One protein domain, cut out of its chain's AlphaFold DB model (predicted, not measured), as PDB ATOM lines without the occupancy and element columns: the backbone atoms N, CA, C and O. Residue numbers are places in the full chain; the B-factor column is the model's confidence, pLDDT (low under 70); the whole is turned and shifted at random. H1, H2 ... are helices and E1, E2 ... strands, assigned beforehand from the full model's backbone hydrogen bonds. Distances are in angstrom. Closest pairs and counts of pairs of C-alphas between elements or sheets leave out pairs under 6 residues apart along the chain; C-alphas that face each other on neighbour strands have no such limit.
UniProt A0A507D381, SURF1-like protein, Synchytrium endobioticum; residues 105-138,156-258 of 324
ATOM      1  N   GLU A 105     291.806 -18.591  12.311       76.25
ATOM      2  CA  GLU A 105     293.222 -18.347  12.630       76.25
ATOM      3  C   GLU A 105     293.558 -18.483  14.115       76.25
ATOM      4  O   GLU A 105     294.709 -18.733  14.461       76.25
ATOM      5  N   GLN A 106     292.571 -18.286  14.989       74.19
ATOM      6  CA  GLN A 106     292.745 -18.312  16.440       74.19
ATOM      7  C   GLN A 106     292.472 -19.698  17.036       74.19
ATOM      8  O   GLN A 106     292.582 -19.880  18.248       74.19
ATOM      9  N   ILE A 107     292.071 -20.667  16.210       73.69
ATOM     10  CA  ILE A 107     291.624 -21.978  16.664       73.69
ATOM     11  C   ILE A 107     292.709 -23.005  16.389       73.69
ATOM     12  O   ILE A 107     293.026 -23.298  15.236       73.69
ATOM     13  N   ASP A 108     293.176 -23.650  17.456       69.06
ATOM     14  CA  ASP A 108     293.949 -24.875  17.320       69.06
ATOM     15  C   ASP A 108     293.029 -25.989  16.799       69.06
ATOM     16  O   ASP A 108     292.179 -26.547  17.505       69.06
ATOM     17  N   THR A 109     293.186 -26.301  15.515       66.94
ATOM     18  CA  THR A 109     292.383 -27.314  14.819       66.94
ATOM     19  C   THR A 109     292.578 -28.727  15.375       66.94
ATOM     20  O   THR A 109     291.716 -29.581  15.158       66.94
ATOM     21  N   THR A 110     293.657 -28.988  16.123       64.19
ATOM     22  CA  THR A 110     293.925 -30.300  16.735       64.19
ATOM     23  C   THR A 110     293.182 -30.507  18.054       64.19
ATOM     24  O   THR A 110     292.861 -31.645  18.405       64.19
ATOM     25  N   LEU A 111     292.859 -29.417  18.754       57.94
ATOM     26  CA  LEU A 111     292.203 -29.418  20.066       57.94
ATOM     27  C   LEU A 111     290.750 -28.921  20.019       57.94
ATOM     28  O   LEU A 111     290.102 -28.809  21.059       57.94
ATOM     29  N   SER A 112     290.231 -28.615  18.828       61.56
ATOM     30  CA  SER A 112     288.925 -27.977  18.669       61.56
ATOM     31  C   SER A 112     287.764 -28.845  19.174       61.56
ATOM     32  O   SER A 112     287.659 -30.040  18.880       61.56
ATOM     33  N   THR A 113     286.854 -28.210  19.915       66.38
ATOM     34  CA  THR A 113     285.595 -28.807  20.367       66.38
ATOM     35  C   THR A 113     284.715 -29.155  19.160       66.38
ATOM     36  O   THR A 113     284.606 -28.355  18.224       66.38
ATOM     37  N   PRO A 114     284.029 -30.314  19.157       70.44
ATOM     38  CA  PRO A 114     283.054 -30.622  18.122       70.44
ATOM     39  C   PRO A 114     282.011 -29.507  18.010       70.44
ATOM     40  O   PRO A 114     281.482 -29.055  19.021       70.44
ATOM     41  N   LEU A 115     281.665 -29.128  16.779       78.12
ATOM     42  CA  LEU A 115     280.615 -28.148  16.481       78.12
ATOM     43  C   LEU A 115     280.931 -26.687  16.840       78.12
ATOM     44  O   LEU A 115     280.016 -25.873  16.945       78.12
ATOM     45  N   GLN A 116     282.211 -26.335  16.955       85.38
ATOM     46  CA  GLN A 116     282.638 -24.946  17.114       85.38
ATOM     47  C   GLN A 116     282.270 -24.094  15.888       85.38
ATOM     48  O   GLN A 116     282.581 -24.467  14.752       85.38
ATOM     49  N   LYS A 117     281.642 -22.936  16.130       88.56
ATOM     50  CA  LYS A 117     281.383 -21.912  15.110       88.56
ATOM     51  C   LYS A 117     282.653 -21.159  14.743       88.56
ATOM     52  O   LYS A 117     283.414 -20.751  15.625       88.56
ATOM     53  N   VAL A 118     282.844 -20.955  13.445       88.12
ATOM     54  CA  VAL A 118     284.032 -20.327  12.878       88.12
ATOM     55  C   VAL A 118     283.695 -19.305  11.809       88.12
ATOM     56  O   VAL A 118     282.789 -19.514  11.000       88.12
ATOM     57  N   LEU A 119     284.472 -18.226  11.796       89.31
ATOM     58  CA  LEU A 119     284.469 -17.227  10.738       89.31
ATOM     59  C   LEU A 119     285.667 -17.475   9.815       89.31
ATOM     60  O   LEU A 119     286.802 -17.608  10.283       89.31
ATOM     61  N   ILE A 120     285.412 -17.541   8.510       87.38
ATOM     62  CA  ILE A 120     286.437 -17.724   7.480       87.38
ATOM     63  C   ILE A 120     286.305 -16.639   6.413       87.38
ATOM     64  O   ILE A 120     285.199 -16.311   5.995       87.38
ATOM     65  N   THR A 121     287.432 -16.114   5.942       88.69
ATOM     66  CA  THR A 121     287.479 -15.130   4.851       88.69
ATOM     67  C   THR A 121     288.413 -15.635   3.765       88.69
ATOM     68  O   THR A 121     289.487 -16.165   4.056       88.69
ATOM     69  N   GLY A 122     287.998 -15.528   2.507       89.12
ATOM     70  CA  GLY A 122     288.755 -16.103   1.403       89.12
ATOM     71  C   GLY A 122     287.938 -16.279   0.134       89.12
ATOM     72  O   GLY A 122     286.918 -15.625  -0.049       89.12
ATOM     73  N   ARG A 123     288.379 -17.171  -0.754       88.62
ATOM     74  CA  ARG A 123     287.752 -17.404  -2.065       88.62
ATOM     75  C   ARG A 123     287.581 -18.884  -2.382       88.62
ATOM     76  O   ARG A 123     288.436 -19.707  -2.054       88.62
ATOM     77  N   PHE A 124     286.501 -19.224  -3.083       88.19
ATOM     78  CA  PHE A 124     286.299 -20.580  -3.596       88.19
ATOM     79  C   PHE A 124     287.216 -20.874  -4.783       88.19
ATOM     80  O   PHE A 124     287.410 -20.024  -5.659       88.19
ATOM     81  N   LEU A 125     287.735 -22.102  -4.827       87.19
ATOM     82  CA  LEU A 125     288.579 -22.612  -5.903       87.19
ATOM     83  C   LEU A 125     287.926 -23.809  -6.611       87.19
ATOM     84  O   LEU A 125     287.185 -24.565  -5.983       87.19
ATOM     85  N   PRO A 126     288.236 -24.039  -7.899       86.00
ATOM     86  CA  PRO A 126     287.864 -25.272  -8.582       86.00
ATOM     87  C   PRO A 126     288.807 -26.433  -8.188       86.00
ATOM     88  O   PRO A 126     289.968 -26.185  -7.850       86.00
ATOM     89  N   PRO A 127     288.374 -27.708  -8.282       86.50
ATOM     90  CA  PRO A 127     287.047 -28.177  -8.688       86.50
ATOM     91  C   PRO A 127     286.036 -28.218  -7.528       86.50
ATOM     92  O   PRO A 127     286.399 -28.477  -6.384       86.50
ATOM     93  N   THR A 128     284.751 -28.041  -7.846       87.25
ATOM     94  CA  THR A 128     283.646 -28.260  -6.899       87.25
ATOM     95  C   THR A 128     283.193 -29.724  -6.925       87.25
ATOM     96  O   THR A 128     283.051 -30.339  -7.988       87.25
ATOM     97  N   PHE A 129     282.955 -30.286  -5.743       90.19
ATOM     98  CA  PHE A 129     282.531 -31.663  -5.533       90.19
ATOM     99  C   PHE A 129     281.022 -31.730  -5.286       90.19
ATOM    100  O   PHE A 129     280.496 -31.077  -4.384       90.19
ATOM    101  N   LEU A 130     280.329 -32.560  -6.068       90.31
ATOM    102  CA  LEU A 130     278.912 -32.866  -5.882       90.31
ATOM    103  C   LEU A 130     278.784 -34.235  -5.209       90.31
ATOM    104  O   LEU A 130     279.124 -35.265  -5.791       90.31
ATOM    105  N   VAL A 131     278.301 -34.240  -3.970       91.12
ATOM    106  CA  VAL A 131     278.160 -35.437  -3.137       91.12
ATOM    107  C   VAL A 131     276.700 -35.875  -3.129       91.12
ATOM    108  O   VAL A 131     275.845 -35.228  -2.522       91.12
ATOM    109  N   GLY A 132     276.384 -36.973  -3.807       88.25
ATOM    110  CA  GLY A 132     275.010 -37.439  -3.955       88.25
ATOM    111  C   GLY A 132     274.870 -38.688  -4.828       88.25
ATOM    112  O   GLY A 132     275.865 -39.273  -5.254       88.25
ATOM    113  N   PRO A 133     273.632 -39.122  -5.109       86.94
ATOM    114  CA  PRO A 133     272.367 -38.530  -4.669       86.94
ATOM    115  C   PRO A 133     272.085 -38.797  -3.179       86.94
ATOM    116  O   PRO A 133     272.151 -39.941  -2.732       86.94
ATOM    117  N   ARG A 134     271.747 -37.759  -2.404       85.19
ATOM    118  CA  ARG A 134     271.368 -37.877  -0.981       85.19
ATOM    119  C   ARG A 134     270.085 -37.107  -0.673       85.19
ATOM    120  O   ARG A 134     269.877 -36.032  -1.248       85.19
ATOM    121  N   PRO A 135     269.238 -37.621   0.236       84.25
ATOM    122  CA  PRO A 135     268.103 -36.863   0.716       84.25
ATOM    123  C   PRO A 135     268.579 -35.649   1.508       84.25
ATOM    124  O   PRO A 135     269.661 -35.654   2.105       84.25
ATOM    125  N   ARG A 136     267.751 -34.609   1.535       81.62
ATOM    126  CA  ARG A 136     267.965 -33.477   2.429       81.62
ATOM    127  C   ARG A 136     267.951 -33.962   3.883       81.62
ATOM    128  O   ARG A 136     267.024 -34.643   4.309       81.62
ATOM    129  N   SER A 137     268.959 -33.565   4.654       69.31
ATOM    130  CA  SER A 137     268.962 -33.711   6.113       69.31
ATOM    131  C   SER A 137     267.975 -32.713   6.732       69.31
ATOM    132  O   SER A 137     268.388 -31.654   7.200       69.31
ATOM    133  N   SER A 138     266.674 -33.005   6.695       57.66
ATOM    134  CA  SER A 138     265.681 -32.289   7.503       57.66
ATOM    135  C   SER A 138     265.767 -32.771   8.951       57.66
ATOM    136  O   SER A 138     265.991 -33.960   9.202       57.66
ATOM    137  N   ASN A 156     265.878 -36.357  -3.460       82.25
ATOM    138  CA  ASN A 156     267.313 -36.551  -3.600       82.25
ATOM    139  C   ASN A 156     267.967 -35.348  -4.284       82.25
ATOM    140  O   ASN A 156     267.429 -34.765  -5.225       82.25
ATOM    141  N   GLY A 157     269.164 -35.019  -3.824       87.62
ATOM    142  CA  GLY A 157     269.961 -33.917  -4.331       87.62
ATOM    143  C   GLY A 157     271.443 -34.137  -4.083       87.62
ATOM    144  O   GLY A 157     271.873 -35.253  -3.767       87.62
ATOM    145  N   TYR A 158     272.213 -33.070  -4.227       89.62
ATOM    146  CA  TYR A 158     273.658 -33.077  -4.067       89.62
ATOM    147  C   TYR A 158     274.061 -32.120  -2.953       89.62
ATOM    148  O   TYR A 158     273.612 -30.975  -2.910       89.62
ATOM    149  N   TYR A 159     274.927 -32.591  -2.063       90.75
ATOM    150  CA  TYR A 159     275.692 -31.724  -1.181       90.75
ATOM    151  C   TYR A 159     276.885 -31.168  -1.944       90.75
ATOM    152  O   TYR A 159     277.610 -31.913  -2.600       90.75
ATOM    153  N   ILE A 160     277.081 -29.862  -1.860       90.25
ATOM    154  CA  ILE A 160     278.148 -29.169  -2.570       90.25
ATOM    155  C   ILE A 160     279.293 -28.958  -1.599       90.25
ATOM    156  O   ILE A 160     279.124 -28.315  -0.562       90.25
ATOM    157  N   VAL A 161     280.459 -29.476  -1.953       91.12
ATOM    158  CA  VAL A 161     281.695 -29.258  -1.208       91.12
ATOM    159  C   VAL A 161     282.688 -28.588  -2.142       91.12
ATOM    160  O   VAL A 161     282.988 -29.114  -3.210       91.12
ATOM    161  N   SER A 162     283.195 -27.426  -1.749       89.62
ATOM    162  CA  SER A 162     284.164 -26.673  -2.544       89.62
ATOM    163  C   SER A 162     285.425 -26.408  -1.720       89.62
ATOM    164  O   SER A 162     285.329 -26.115  -0.523       89.62
ATOM    165  N   PRO A 163     286.612 -26.482  -2.338       90.12
ATOM    166  CA  PRO A 163     287.840 -25.978  -1.742       90.12
ATOM    167  C   PRO A 163     287.762 -24.464  -1.555       90.12
ATOM    168  O   PRO A 163     287.275 -23.738  -2.425       90.12
ATOM    169  N   PHE A 164     288.279 -23.990  -0.430       88.19
ATOM    170  CA  PHE A 164     288.295 -22.584  -0.062       88.19
ATOM    171  C   PHE A 164     289.711 -22.174   0.314       88.19
ATOM    172  O   PHE A 164     290.342 -22.815   1.155       88.19
ATOM    173  N   GLU A 165     290.226 -21.141  -0.344       87.75
ATOM    174  CA  GLU A 165     291.517 -20.538  -0.035       87.75
ATOM    175  C   GLU A 165     291.313 -19.365   0.909       87.75
ATOM    176  O   GLU A 165     290.617 -18.413   0.565       87.75
ATOM    177  N   LEU A 166     291.923 -19.454   2.087       86.56
ATOM    178  CA  LEU A 166     291.879 -18.417   3.107       86.56
ATOM    179  C   LEU A 166     292.758 -17.235   2.684       86.56
ATOM    180  O   LEU A 166     293.868 -17.436   2.182       86.56
ATOM    181  N   SER A 167     292.276 -16.009   2.899       83.25
ATOM    182  CA  SER A 167     293.070 -14.793   2.658       83.25
ATOM    183  C   SER A 167     294.229 -14.678   3.656       83.25
ATOM    184  O   SER A 167     295.346 -14.299   3.299       83.25
ATOM    185  N   THR A 168     293.982 -15.100   4.890       72.50
ATOM    186  CA  THR A 168     294.910 -15.189   6.018       72.50
ATOM    187  C   THR A 168     295.272 -16.657   6.270       72.50
ATOM    188  O   THR A 168     294.420 -17.513   6.489       72.50
ATOM    189  N   GLY A 169     296.563 -16.996   6.192       64.88
ATOM    190  CA  GLY A 169     297.018 -18.366   6.454       64.88
ATOM    191  C   GLY A 169     296.934 -18.710   7.944       64.88
ATOM    192  O   GLY A 169     297.374 -17.921   8.773       64.88
ATOM    193  N   VAL A 170     296.437 -19.902   8.281       66.94
ATOM    194  CA  VAL A 170     296.412 -20.408   9.665       66.94
ATOM    195  C   VAL A 170     297.762 -21.057   9.976       66.94
ATOM    196  O   VAL A 170     298.235 -21.902   9.213       66.94
ATOM    197  N   ALA A 171     298.414 -20.640  11.063       54.47
ATOM    198  CA  ALA A 171     299.790 -21.035  11.392       54.47
ATOM    199  C   ALA A 171     299.939 -22.519  11.785       54.47
ATOM    200  O   ALA A 171     301.023 -23.089  11.645       54.47
ATOM    201  N   ASP A 172     298.851 -23.163  12.202       53.56
ATOM    202  CA  ASP A 172     298.901 -24.468  12.854       53.56
ATOM    203  C   ASP A 172     298.772 -25.618  11.858       53.56
ATOM    204  O   ASP A 172     297.719 -26.224  11.671       53.56
ATOM    205  N   ASN A 173     299.889 -25.945  11.214       53.78
ATOM    206  CA  ASN A 173     300.062 -27.237  10.567       53.78
ATOM    207  C   ASN A 173     301.232 -27.965  11.241       53.78
ATOM    208  O   ASN A 173     302.329 -27.400  11.289       53.78
ATOM    209  N   PRO A 174     301.085 -29.231  11.676       50.88
ATOM    210  CA  PRO A 174     302.205 -30.034  12.189       50.88
ATOM    211  C   PRO A 174     303.374 -30.177  11.192       50.88
ATOM    212  O   PRO A 174     304.469 -30.586  11.565       50.88
ATOM    213  N   THR A 175     303.155 -29.817   9.924       52.66
ATOM    214  CA  THR A 175     304.148 -29.829   8.841       52.66
ATOM    215  C   THR A 175     304.952 -28.522   8.686       52.66
ATOM    216  O   THR A 175     305.791 -28.438   7.793       52.66
ATOM    217  N   GLY A 176     304.715 -27.495   9.515       49.00
ATOM    218  CA  GLY A 176     305.461 -26.221   9.503       49.00
ATOM    219  C   GLY A 176     305.102 -25.242   8.372       49.00
ATOM    220  O   GLY A 176     305.692 -24.169   8.283       49.00
ATOM    221  N   ALA A 177     304.138 -25.589   7.512       55.62
ATOM    222  CA  ALA A 177     303.627 -24.725   6.447       55.62
ATOM    223  C   ALA A 177     302.194 -24.261   6.768       55.62
ATOM    224  O   ALA A 177     301.360 -25.115   7.075       55.62
ATOM    225  N   PRO A 178     301.870 -22.960   6.651       61.31
ATOM    226  CA  PRO A 178     300.558 -22.442   7.025       61.31
ATOM    227  C   PRO A 178     299.438 -23.115   6.221       61.31
ATOM    228  O   PRO A 178     299.533 -23.255   4.995       61.31
ATOM    229  N   LEU A 179     298.368 -23.518   6.907       67.12
ATOM    230  CA  LEU A 179     297.132 -23.987   6.288       67.12
ATOM    231  C   LEU A 179     296.510 -22.816   5.527       67.12
ATOM    232  O   LEU A 179     296.016 -21.855   6.110       67.12
ATOM    233  N   ARG A 180     296.567 -22.889   4.196       73.94
ATOM    234  CA  ARG A 180     295.987 -21.872   3.306       73.94
ATOM    235  C   ARG A 180     294.666 -22.298   2.695       73.94
ATOM    236  O   ARG A 180     293.972 -21.466   2.125       73.94
ATOM    237  N   ARG A 181     294.333 -23.588   2.753       83.69
ATOM    238  CA  ARG A 181     293.139 -24.128   2.108       83.69
ATOM    239  C   ARG A 181     292.394 -25.095   3.000       83.69
ATOM    240  O   ARG A 181     293.005 -25.843   3.754       83.69
ATOM    241  N   ILE A 182     291.076 -25.054   2.890       87.00
ATOM    242  CA  ILE A 182     290.140 -25.863   3.667       87.00
ATOM    243  C   ILE A 182     289.006 -26.348   2.763       87.00
ATOM    244  O   ILE A 182     288.795 -25.811   1.673       87.00
ATOM    245  N   LEU A 183     288.266 -27.365   3.202       89.12
ATOM    246  CA  LEU A 183     287.048 -27.799   2.522       89.12
ATOM    247  C   LEU A 183     285.834 -27.147   3.179       89.12
ATOM    248  O   LEU A 183     285.698 -27.170   4.403       89.12
ATOM    249  N   VAL A 184     284.934 -26.604   2.360       89.81
ATOM    250  CA  VAL A 184     283.694 -25.977   2.823       89.81
ATOM    251  C   VAL A 184     282.500 -26.716   2.226       89.81
ATOM    252  O   VAL A 184     282.349 -26.797   1.006       89.81
ATOM    253  N   SER A 185     281.639 -27.253   3.089       90.75
ATOM    254  CA  SER A 185     280.324 -27.779   2.727       90.75
ATOM    255  C   SER A 185     279.338 -26.619   2.630       90.75
ATOM    256  O   SER A 185     278.964 -26.006   3.631       90.75
ATOM    257  N   ARG A 186     278.936 -26.317   1.397       87.81
ATOM    258  CA  ARG A 186     278.099 -25.170   1.027       87.81
ATOM    259  C   ARG A 186     276.613 -25.424   1.270       87.81
ATOM    260  O   ARG A 186     275.842 -24.485   1.396       87.81
ATOM    261  N   GLY A 187     276.204 -26.687   1.342       88.31
ATOM    262  CA  GLY A 187     274.813 -27.079   1.553       88.31
ATOM    263  C   GLY A 187     274.290 -28.002   0.463       88.31
ATOM    264  O   GLY A 187     275.053 -28.563  -0.321       88.31
ATOM    265  N   TRP A 188     272.976 -28.192   0.456       88.88
ATOM    266  CA  TRP A 188     272.267 -29.137  -0.396       88.88
ATOM    267  C   TRP A 188     271.495 -28.420  -1.506       88.88
ATOM    268  O   TRP A 188     270.811 -27.427  -1.248       88.88
ATOM    269  N   LEU A 189     271.550 -28.962  -2.722       87.38
ATOM    270  CA  LEU A 189     270.695 -28.566  -3.840       87.38
ATOM    271  C   LEU A 189     269.903 -29.758  -4.380       87.38
ATOM    272  O   LEU A 189     270.447 -30.862  -4.469       87.38
ATOM    273  N   PRO A 190     268.640 -29.551  -4.785       87.56
ATOM    274  CA  PRO A 190     267.833 -30.603  -5.377       87.56
ATOM    275  C   PRO A 190     268.396 -31.004  -6.744       87.56
ATOM    276  O   PRO A 190     268.934 -30.185  -7.494       87.56
ATOM    277  N   ARG A 191     268.275 -32.294  -7.065       86.38
ATOM    278  CA  ARG A 191     268.897 -32.886  -8.254       86.38
ATOM    279  C   ARG A 191     268.415 -32.259  -9.564       86.38
ATOM    280  O   ARG A 191     269.234 -32.015 -10.436       86.38
ATOM    281  N   ASN A 192     267.118 -31.982  -9.683       83.88
ATOM    282  CA  ASN A 192     266.530 -31.391 -10.888       83.88
ATOM    283  C   ASN A 192     267.176 -30.048 -11.251       83.88
ATOM    284  O   ASN A 192     267.480 -29.827 -12.412       83.88
ATOM    285  N   LEU A 193     267.474 -29.193 -10.267       81.31
ATOM    286  CA  LEU A 193     268.120 -27.907 -10.537       81.31
ATOM    287  C   LEU A 193     269.528 -28.076 -11.111       81.31
ATOM    288  O   LEU A 193     269.903 -27.336 -12.015       81.31
ATOM    289  N   VAL A 194     270.296 -29.036 -10.593       82.19
ATOM    290  CA  VAL A 194     271.662 -29.298 -11.070       82.19
ATOM    291  C   VAL A 194     271.639 -29.945 -12.455       82.19
ATOM    292  O   VAL A 194     272.406 -29.537 -13.324       82.19
ATOM    293  N   ASP A 195     270.744 -30.912 -12.668       82.12
ATOM    294  CA  ASP A 195     270.633 -31.656 -13.925       82.12
ATOM    295  C   ASP A 195     270.064 -30.770 -15.065       82.12
ATOM    296  O   ASP A 195     270.500 -30.904 -16.205       82.12
ATOM    297  N   GLU A 196     269.136 -29.842 -14.779       81.19
ATOM    298  CA  GLU A 196     268.511 -28.954 -15.781       81.19
ATOM    299  C   GLU A 196     269.370 -27.738 -16.147       81.19
ATOM    300  O   GLU A 196     269.494 -27.393 -17.321       81.19
ATOM    301  N   LYS A 197     269.926 -27.043 -15.149       77.62
ATOM    302  CA  LYS A 197     270.633 -25.768 -15.366       77.62
ATOM    303  C   LYS A 197     272.140 -25.936 -15.535       77.62
ATOM    304  O   LYS A 197     272.805 -24.993 -15.957       77.62
ATOM    305  N   GLY A 198     272.673 -27.115 -15.212       75.19
ATOM    306  CA  GLY A 198     274.107 -27.331 -15.093       75.19
ATOM    307  C   GLY A 198     274.689 -26.628 -13.866       75.19
ATOM    308  O   GLY A 198     274.124 -25.685 -13.313       75.19
ATOM    309  N   TRP A 199     275.837 -27.111 -13.402       78.19
ATOM    310  CA  TRP A 199     276.532 -26.472 -12.291       78.19
ATOM    311  C   TRP A 199     277.243 -25.195 -12.766       78.19
ATOM    312  O   TRP A 199     278.185 -25.275 -13.551       78.19
ATOM    313  N   ASP A 200     276.819 -24.040 -12.244       78.44
ATOM    314  CA  ASP A 200     277.499 -22.749 -12.394       78.44
ATOM    315  C   ASP A 200     277.788 -22.145 -11.012       78.44
ATOM    316  O   ASP A 200     276.901 -22.057 -10.157       78.44
ATOM    317  N   ASP A 201     279.032 -21.735 -10.781       78.56
ATOM    318  CA  ASP A 201     279.500 -21.243  -9.487       78.56
ATOM    319  C   ASP A 201     279.842 -19.755  -9.545       78.56
ATOM    320  O   ASP A 201     280.984 -19.348  -9.748       78.56
ATOM    321  N   GLN A 202     278.833 -18.922  -9.305       77.44
ATOM    322  CA  GLN A 202     278.972 -17.465  -9.333       77.44
ATOM    323  C   GLN A 202     279.807 -16.898  -8.173       77.44
ATOM    324  O   GLN A 202     280.146 -15.709  -8.193       77.44
ATOM    325  N   ALA A 203     280.116 -17.712  -7.160       76.81
ATOM    326  CA  ALA A 203     280.952 -17.328  -6.024       76.81
ATOM    327  C   ALA A 203     282.442 -17.641  -6.251       76.81
ATOM    328  O   ALA A 203     283.277 -17.279  -5.420       76.81
ATOM    329  N   LEU A 204     282.793 -18.305  -7.357       83.00
ATOM    330  CA  LEU A 204     284.167 -18.700  -7.651       83.00
ATOM    331  C   LEU A 204     285.089 -17.476  -7.762       83.00
ATOM    332  O   LEU A 204     284.765 -16.498  -8.436       83.00
ATOM    333  N   GLY A 205     286.248 -17.529  -7.102       81.75
ATOM    334  CA  GLY A 205     287.282 -16.489  -7.175       81.75
ATOM    335  C   GLY A 205     286.966 -15.158  -6.476       81.75
ATOM    336  O   GLY A 205     287.866 -14.325  -6.372       81.75
ATOM    337  N   LYS A 206     285.744 -14.953  -5.971       85.06
ATOM    338  CA  LYS A 206     285.370 -13.763  -5.192       85.06
ATOM    339  C   LYS A 206     285.838 -13.907  -3.750       85.06
ATOM    340  O   LYS A 206     285.762 -14.997  -3.190       85.06
ATOM    341  N   GLU A 207     286.301 -12.807  -3.164       86.12
ATOM    342  CA  GLU A 207     286.624 -12.756  -1.741       86.12
ATOM    343  C   GLU A 207     285.345 -12.568  -0.927       86.12
ATOM    344  O   GLU A 207     284.554 -11.659  -1.188       86.12
ATOM    345  N   ILE A 208     285.114 -13.485   0.009       86.56
ATOM    346  CA  ILE A 208     283.871 -13.622   0.754       86.56
ATOM    347  C   ILE A 208     284.183 -14.004   2.203       86.56
ATOM    348  O   ILE A 208     285.093 -14.794   2.465       86.56
ATOM    349  N   THR A 209     283.404 -13.464   3.135       87.69
ATOM    350  CA  THR A 209     283.407 -13.895   4.536       87.69
ATOM    351  C   THR A 209     282.237 -14.846   4.750       87.69
ATOM    352  O   THR A 209     281.127 -14.569   4.300       87.69
ATOM    353  N   LEU A 210     282.489 -15.975   5.405       87.50
ATOM    354  CA  LEU A 210     281.505 -17.015   5.676       87.50
ATOM    355  C   LEU A 210     281.548 -17.421   7.145       87.50
ATOM    356  O   LEU A 210     282.616 -17.489   7.757       87.50
ATOM    357  N   GLU A 211     280.381 -17.765   7.674       88.62
ATOM    358  CA  GLU A 211     280.230 -18.388   8.984       88.62
ATOM    359  C   GLU A 211     279.858 -19.864   8.819       88.62
ATOM    360  O   GLU A 211     278.913 -20.228   8.105       88.62
ATOM    361  N   GLY A 212     280.592 -20.735   9.500       88.81
ATOM    362  CA  GLY A 212     280.372 -22.171   9.452       88.81
ATOM    363  C   GLY A 212     280.695 -22.865  10.760       88.81
ATOM    364  O   GLY A 212     281.052 -22.246  11.755       88.81
ATOM    365  N   ILE A 213     280.563 -24.183  10.755       89.12
ATOM    366  CA  ILE A 213     280.823 -25.050  11.896       89.12
ATOM    367  C   ILE A 213     281.894 -26.054  11.515       89.12
ATOM    368  O   ILE A 213     281.816 -26.694  10.463       89.12
ATOM    369  N   LEU A 214     282.867 -26.236  12.404       87.38
ATOM    370  CA  LEU A 214     283.881 -27.266  12.251       87.38
ATOM    371  C   LEU A 214     283.285 -28.658  12.444       87.38
ATOM    372  O   LEU A 214     282.705 -28.987  13.486       87.38
ATOM    373  N   ARG A 215     283.475 -29.504  11.431       84.44
ATOM    374  CA  ARG A 215     283.153 -30.925  11.480       84.44
ATOM    375  C   ARG A 215     284.319 -31.778  10.984       84.44
ATOM    376  O   ARG A 215     285.042 -31.373  10.075       84.44
ATOM    377  N   PRO A 216     284.475 -32.990  11.537       81.50
ATOM    378  CA  PRO A 216     285.294 -34.003  10.894       81.50
ATOM    379  C   PRO A 216     284.629 -34.479   9.593       81.50
ATOM    380  O   PRO A 216     283.412 -34.356   9.417       81.50
ATOM    381  N   GLY A 217     285.429 -35.071   8.705       79.62
ATOM    382  CA  GLY A 217     284.923 -35.781   7.531       79.62
ATOM    383  C   GLY A 217     283.985 -36.940   7.886       79.62
ATOM    384  O   GLY A 217     283.947 -37.421   9.023       79.62
ATOM    385  N   GLU A 218     283.212 -37.398   6.904       84.94
ATOM    386  CA  GLU A 218     282.298 -38.526   7.092       84.94
ATOM    387  C   GLU A 218     283.052 -39.863   7.069       84.94
ATOM    388  O   GLU A 218     284.091 -40.005   6.427       84.94
ATOM    389  N   ASN A 219     282.504 -40.882   7.740       80.81
ATOM    390  CA  ASN A 219     282.999 -42.253   7.624       80.81
ATOM    391  C   ASN A 219     282.137 -43.039   6.627       80.81
ATOM    392  O   ASN A 219     280.976 -43.343   6.901       80.81
ATOM    393  N   GLY A 220     282.725 -43.392   5.485       82.12
ATOM    394  CA  GLY A 220     282.059 -44.113   4.400       82.12
ATOM    395  C   GLY A 220     282.023 -45.640   4.514       82.12
ATOM    396  O   GLY A 220     281.773 -46.286   3.501       82.12
ATOM    397  N   ALA A 221     282.274 -46.251   5.682       83.75
ATOM    398  CA  ALA A 221     282.417 -47.713   5.818       83.75
ATOM    399  C   ALA A 221     281.236 -48.546   5.265       83.75
ATOM    400  O   ALA A 221     281.446 -49.657   4.783       83.75
ATOM    401  N   TYR A 222     280.013 -48.007   5.313       84.69
ATOM    402  CA  TYR A 222     278.787 -48.667   4.835       84.69
ATOM    403  C   TYR A 222     278.204 -48.024   3.569       84.69
ATOM    404  O   TYR A 222     277.061 -48.295   3.201       84.69
ATOM    405  N   MET A 223     278.958 -47.143   2.915       86.25
ATOM    406  CA  MET A 223     278.524 -46.423   1.722       86.25
ATOM    407  C   MET A 223     279.275 -46.943   0.489       86.25
ATOM    408  O   MET A 223     280.375 -47.489   0.613       86.25
ATOM    409  N   PRO A 224     278.713 -46.787  -0.723       90.44
ATOM    410  CA  PRO A 224     279.446 -47.082  -1.945       90.44
ATOM    411  C   PRO A 224     280.773 -46.315  -1.999       90.44
ATOM    412  O   PRO A 224     280.884 -45.184  -1.520       90.44
ATOM    413  N   ARG A 225     281.794 -46.929  -2.603       91.25
ATOM    414  CA  ARG A 225     283.107 -46.291  -2.744       91.25
ATOM    415  C   ARG A 225     283.012 -45.071  -3.659       91.25
ATOM    416  O   ARG A 225     282.460 -45.163  -4.755       91.25
ATOM    417  N   ASN A 226     283.603 -43.961  -3.221       93.31
ATOM    418  CA  ASN A 226     283.773 -42.767  -4.045       93.31
ATOM    419  C   ASN A 226     284.604 -43.094  -5.294       93.31
ATOM    420  O   ASN A 226     285.479 -43.965  -5.265       93.31
ATOM    421  N   LYS A 227     284.359 -42.374  -6.393       92.00
ATOM    422  CA  LYS A 227     285.128 -42.482  -7.641       92.00
ATOM    423  C   LYS A 227     285.760 -41.124  -7.988       92.00
ATOM    424  O   LYS A 227     285.256 -40.418  -8.865       92.00
ATOM    425  N   PRO A 228     286.902 -40.782  -7.356       89.56
ATOM    426  CA  PRO A 228     287.608 -39.510  -7.547       89.56
ATOM    427  C   PRO A 228     287.891 -39.150  -9.012       89.56
ATOM    428  O   PRO A 228     287.731 -38.003  -9.411       89.56
ATOM    429  N   LYS A 229     288.258 -40.143  -9.838       87.62
ATOM    430  CA  LYS A 229     288.658 -39.939 -11.245       87.62
ATOM    431  C   LYS A 229     287.558 -39.354 -12.137       87.62
ATOM    432  O   LYS A 229     287.873 -38.733 -13.140       87.62
ATOM    433  N   VAL A 230     286.293 -39.588 -11.793       87.81
ATOM    434  CA  VAL A 230     285.121 -39.106 -12.547       87.81
ATOM    435  C   VAL A 230     284.318 -38.076 -11.749       87.81
ATOM    436  O   VAL A 230     283.169 -37.808 -12.074       87.81
ATOM    437  N   ASN A 231     284.904 -37.529 -10.677       87.19
ATOM    438  CA  ASN A 231     284.263 -36.585  -9.762       87.19
ATOM    439  C   ASN A 231     282.917 -37.070  -9.178       87.19
ATOM    440  O   ASN A 231     282.012 -36.273  -8.937       87.19
ATOM    441  N   GLN A 232     282.767 -38.382  -8.956       89.25
ATOM    442  CA  GLN A 232     281.546 -38.963  -8.394       89.25
ATOM    443  C   GLN A 232     281.751 -39.310  -6.917       89.25
ATOM    444  O   GLN A 232     282.546 -40.194  -6.580       89.25
ATOM    445  N   TRP A 233     280.997 -38.640  -6.046       92.31
ATOM    446  CA  TRP A 233     281.122 -38.746  -4.594       92.31
ATOM    447  C   TRP A 233     279.797 -39.149  -3.959       92.31
ATOM    448  O   TRP A 233     278.760 -38.549  -4.227       92.31
ATOM    449  N   TYR A 234     279.837 -40.147  -3.085       90.81
ATOM    450  CA  TYR A 234     278.685 -40.633  -2.326       90.81
ATOM    451  C   TYR A 234     278.709 -40.147  -0.871       90.81
ATOM    452  O   TYR A 234     277.654 -39.980  -0.262       90.81
ATOM    453  N   TRP A 235     279.900 -39.898  -0.327       90.69
ATOM    454  CA  TRP A 235     280.136 -39.379   1.021       90.69
ATOM    455  C   TRP A 235     281.293 -38.379   1.025       90.69
ATOM    456  O   TRP A 235     282.125 -38.385   0.110       90.69
ATOM    457  N   ILE A 236     281.333 -37.517   2.042       90.69
ATOM    458  CA  ILE A 236     282.354 -36.467   2.162       90.69
ATOM    459  C   ILE A 236     283.654 -37.081   2.694       90.69
ATOM    460  O   ILE A 236     283.894 -37.126   3.901       90.69
ATOM    461  N   ASP A 237     284.486 -37.561   1.769       90.44
ATOM    462  CA  ASP A 237     285.846 -38.025   2.045       90.44
ATOM    463  C   ASP A 237     286.813 -36.844   1.997       90.44
ATOM    464  O   ASP A 237     287.370 -36.495   0.954       90.44
ATOM    465  N   THR A 238     286.993 -36.206   3.148       87.44
ATOM    466  CA  THR A 238     287.851 -35.031   3.294       87.44
ATOM    467  C   THR A 238     289.303 -35.323   2.932       87.44
ATOM    468  O   THR A 238     289.963 -34.448   2.378       87.44
ATOM    469  N   ALA A 239     289.804 -36.540   3.163       86.50
ATOM    470  CA  ALA A 239     291.164 -36.912   2.791       86.50
ATOM    471  C   ALA A 239     291.314 -37.010   1.267       86.50
ATOM    472  O   ALA A 239     292.169 -36.340   0.685       86.50
ATOM    473  N   ALA A 240     290.457 -37.785   0.598       88.12
ATOM    474  CA  ALA A 240     290.527 -37.945  -0.854       88.12
ATOM    475  C   ALA A 240     290.232 -36.639  -1.610       88.12
ATOM    476  O   ALA A 240     290.905 -36.346  -2.599       88.12
ATOM    477  N   MET A 241     289.268 -35.836  -1.143       88.25
ATOM    478  CA  MET A 241     288.969 -34.518  -1.719       88.25
ATOM    479  C   MET A 241     290.162 -33.567  -1.571       88.25
ATOM    480  O   MET A 241     290.563 -32.933  -2.544       88.25
ATOM    481  N   SER A 242     290.789 -33.530  -0.389       85.12
ATOM    482  CA  SER A 242     291.980 -32.706  -0.137       85.12
ATOM    483  C   SER A 242     293.143 -33.079  -1.058       85.12
ATOM    484  O   SER A 242     293.785 -32.199  -1.633       85.12
ATOM    485  N   HIS A 243     293.378 -34.379  -1.266       84.88
ATOM    486  CA  HIS A 243     294.415 -34.859  -2.181       84.88
ATOM    487  C   HIS A 243     294.171 -34.429  -3.635       84.88
ATOM    488  O   HIS A 243     295.115 -34.024  -4.311       84.88
ATOM    489  N   LEU A 244     292.923 -34.464  -4.115       82.94
ATOM    490  CA  LEU A 244     292.587 -34.031  -5.478       82.94
ATOM    491  C   LEU A 244     292.727 -32.528  -5.699       82.94
ATOM    492  O   LEU A 244     292.963 -32.091  -6.821       82.94
ATOM    493  N   CYS A 245     292.628 -31.733  -4.640       76.75
ATOM    494  CA  CYS A 245     292.874 -30.297  -4.710       76.75
ATOM    495  C   CYS A 245     294.369 -29.947  -4.648       76.75
ATOM    496  O   CYS A 245     294.704 -28.765  -4.603       76.75
ATOM    497  N   HIS A 246     295.257 -30.954  -4.665       62.81
ATOM    498  CA  HIS A 246     296.721 -30.866  -4.768       62.81
ATOM    499  C   HIS A 246     297.429 -30.036  -3.697       62.81
ATOM    500  O   HIS A 246     298.600 -29.695  -3.854       62.81
ATOM    501  N   THR A 247     296.746 -29.649  -2.624       52.09
ATOM    502  CA  THR A 247     297.202 -28.540  -1.786       52.09
ATOM    503  C   THR A 247     296.843 -28.763  -0.334       52.09
ATOM    504  O   THR A 247     296.021 -29.622  -0.048       52.09
ATOM    505  N   ALA A 248     297.556 -28.082   0.569       55.12
ATOM    506  CA  ALA A 248     297.596 -28.299   2.017       55.12
ATOM    507  C   ALA A 248     296.245 -28.065   2.731       55.12
ATOM    508  O   ALA A 248     296.147 -27.237   3.632       55.12
ATOM    509  N   CYS A 249     295.204 -28.779   2.311       60.56
ATOM    510  CA  CYS A 249     293.954 -28.943   3.015       60.56
ATOM    511  C   CYS A 249     294.176 -29.964   4.119       60.56
ATOM    512  O   CYS A 249     294.638 -31.082   3.870       60.56
ATOM    513  N   HIS A 250     293.853 -29.574   5.347       65.75
ATOM    514  CA  HIS A 250     293.913 -30.496   6.463       65.75
ATOM    515  C   HIS A 250     292.813 -31.556   6.285       65.75
ATOM    516  O   HIS A 250     291.633 -31.202   6.228       65.75
ATOM    517  N   PRO A 251     293.149 -32.856   6.209       64.44
ATOM    518  CA  PRO A 251     292.192 -33.901   5.857       64.44
ATOM    519  C   PRO A 251     291.100 -34.102   6.911       64.44
ATOM    520  O   PRO A 251     290.137 -34.807   6.639       64.44
ATOM    521  N   SER A 252     291.209 -33.514   8.104       68.88
ATOM    522  CA  SER A 252     290.137 -33.546   9.108       68.88
ATOM    523  C   SER A 252     289.305 -32.264   9.180       68.88
ATOM    524  O   SER A 252     288.365 -32.228   9.970       68.88
ATOM    525  N   LEU A 253     289.631 -31.226   8.400       77.56
ATOM    526  CA  LEU A 253     289.018 -29.908   8.531       77.56
ATOM    527  C   LEU A 253     287.974 -29.675   7.433       77.56
ATOM    528  O   LEU A 253     288.303 -29.372   6.285       77.56
ATOM    529  N   LEU A 254     286.706 -29.813   7.812       86.62
ATOM    530  CA  LEU A 254     285.549 -29.454   7.003       86.62
ATOM    531  C   LEU A 254     284.764 -28.358   7.726       86.62
ATOM    532  O   LEU A 254     284.395 -28.522   8.890       86.62
ATOM    533  N   VAL A 255     284.477 -27.264   7.028       88.62
ATOM    534  CA  VAL A 255     283.583 -26.208   7.517       88.62
ATOM    535  C   VAL A 255     282.216 -26.396   6.873       88.62
ATOM    536  O   VAL A 255     282.086 -26.322   5.655       88.62
ATOM    537  N   GLU A 256     281.187 -26.655   7.666       89.19
ATOM    538  CA  GLU A 256     279.803 -26.737   7.198       89.19
ATOM    539  C   GLU A 256     279.080 -25.424   7.471       89.19
ATOM    540  O   GLU A 256     279.031 -24.970   8.609       89.19
ATOM    541  N   LEU A 257     278.534 -24.796   6.434       87.75
ATOM    542  CA  LEU A 257     277.902 -23.487   6.585       87.75
ATOM    543  C   LEU A 257     276.568 -23.558   7.318       87.75
ATOM    544  O   LEU A 257     275.865 -24.568   7.267       87.75
ATOM    545  N   ILE A 258     276.227 -22.455   7.981       83.06
ATOM    546  CA  ILE A 258     275.028 -22.315   8.814       83.06
ATOM    547  C   ILE A 258     273.961 -21.526   8.049       83.06
ATOM    548  O   ILE A 258     274.279 -20.544   7.380       83.06
TER     549      ILE A 258
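What this domain is: This is residues 105 to 138 and 156 to 258 of the 324 residues of the protein "SURF1-like protein" of Synchytrium endobioticum (UniProt A0A507D381). A small closed barrel of five strands, E1, E3, E4, E6 and E5, has a long hairpin, E3 and E4, that runs on past the ring; there E2 pairs with E3 and makes a short three-stranded extension. Two short helices pack outside: H1 at the end of the extension, and H2 on E6 and E4, with the sheet curled round it. The printed part has 137 residues, with six named strands and two named helices in the order E1, E2, E3, E4, H1, E5, H2, E6; the sheet is mixed and the class is mostly strand. The whole is compact, with a radius of gyration of the C-alphas of 14.6 A and spans of 42 by 35 by 30 A.

How they stand to each other: E1, residues 117 to 124, is antiparallel to E3, residues 156 to 170, with N 123 and O 165 2.9 A apart. On the other side of E1 is E5, residues 207 to 215, antiparallel, with N 120 and O 210 2.9 A apart. E2, residues 129 to 135, is not in the ring; it is antiparallel to E3 beside residues 156 to 161, with N 131 and O 159 2.8 A apart. E3 and E4, residues 179 to 190, form an antiparallel hairpin, with N 164 and O 182 2.8 A apart. E4 is parallel to E6, residues 249 to 257, with N 185 and O 255 2.8 A apart. E6 and E5 are antiparallel, with N 213 and O 256 2.8 A apart. H1, residues 191 to 197, is on the barrel, outside it, and stands up from the sheet over E3 at a height of 11.0 A; their closest C-alphas, of Gly 157 and Arg 191, are 4.2 A apart. H2, residues 238 to 244, is on the barrel, outside it, at a height of 7.7 A, and is only just over E4 and E6, with 3 of its C-alphas on each. On the local plane it runs across the strands, at 74 degrees to E4. Its closest C-alphas to E6, of Ala 239 and Pro 251, are 4.4 A apart. H1 and H2 are apart. In both helices every O i to N i+4 pair is within hydrogen-bond range.

Where its parts are: E1 begins at C-alpha 117 (281.383, -21.912, 15.110), measures 19.4 A and bends by 70 degrees at residue 121. E2 measures 16.6 A. E3, 35.8 A, bends by 87 degrees at residue 167; E4 measures 32.2 A. H1 measures 10.2 A. E5, 22.7 A, bends by 62 degrees at residue 211. H2 measures 10.0 A. E6, 17.3 A, bends by 94 degrees at residue 252 and ends at C-alpha 257 (277.902, -23.487, 6.585).

The domain as a whole: The two C-alphas farthest apart, of Gly 176 and Glu 196, are 44.9 A apart. Residues 139 to 155 are not printed, and C-alphas 138 and 156 are 12.0 A apart across the cut. The link from E5 to H2, 22 residues, is long. Mean pLDDT of the printed part is 80.8; residues 108 to 113, 137 to 138, 169 to 179 and 246 to 252 are under 70.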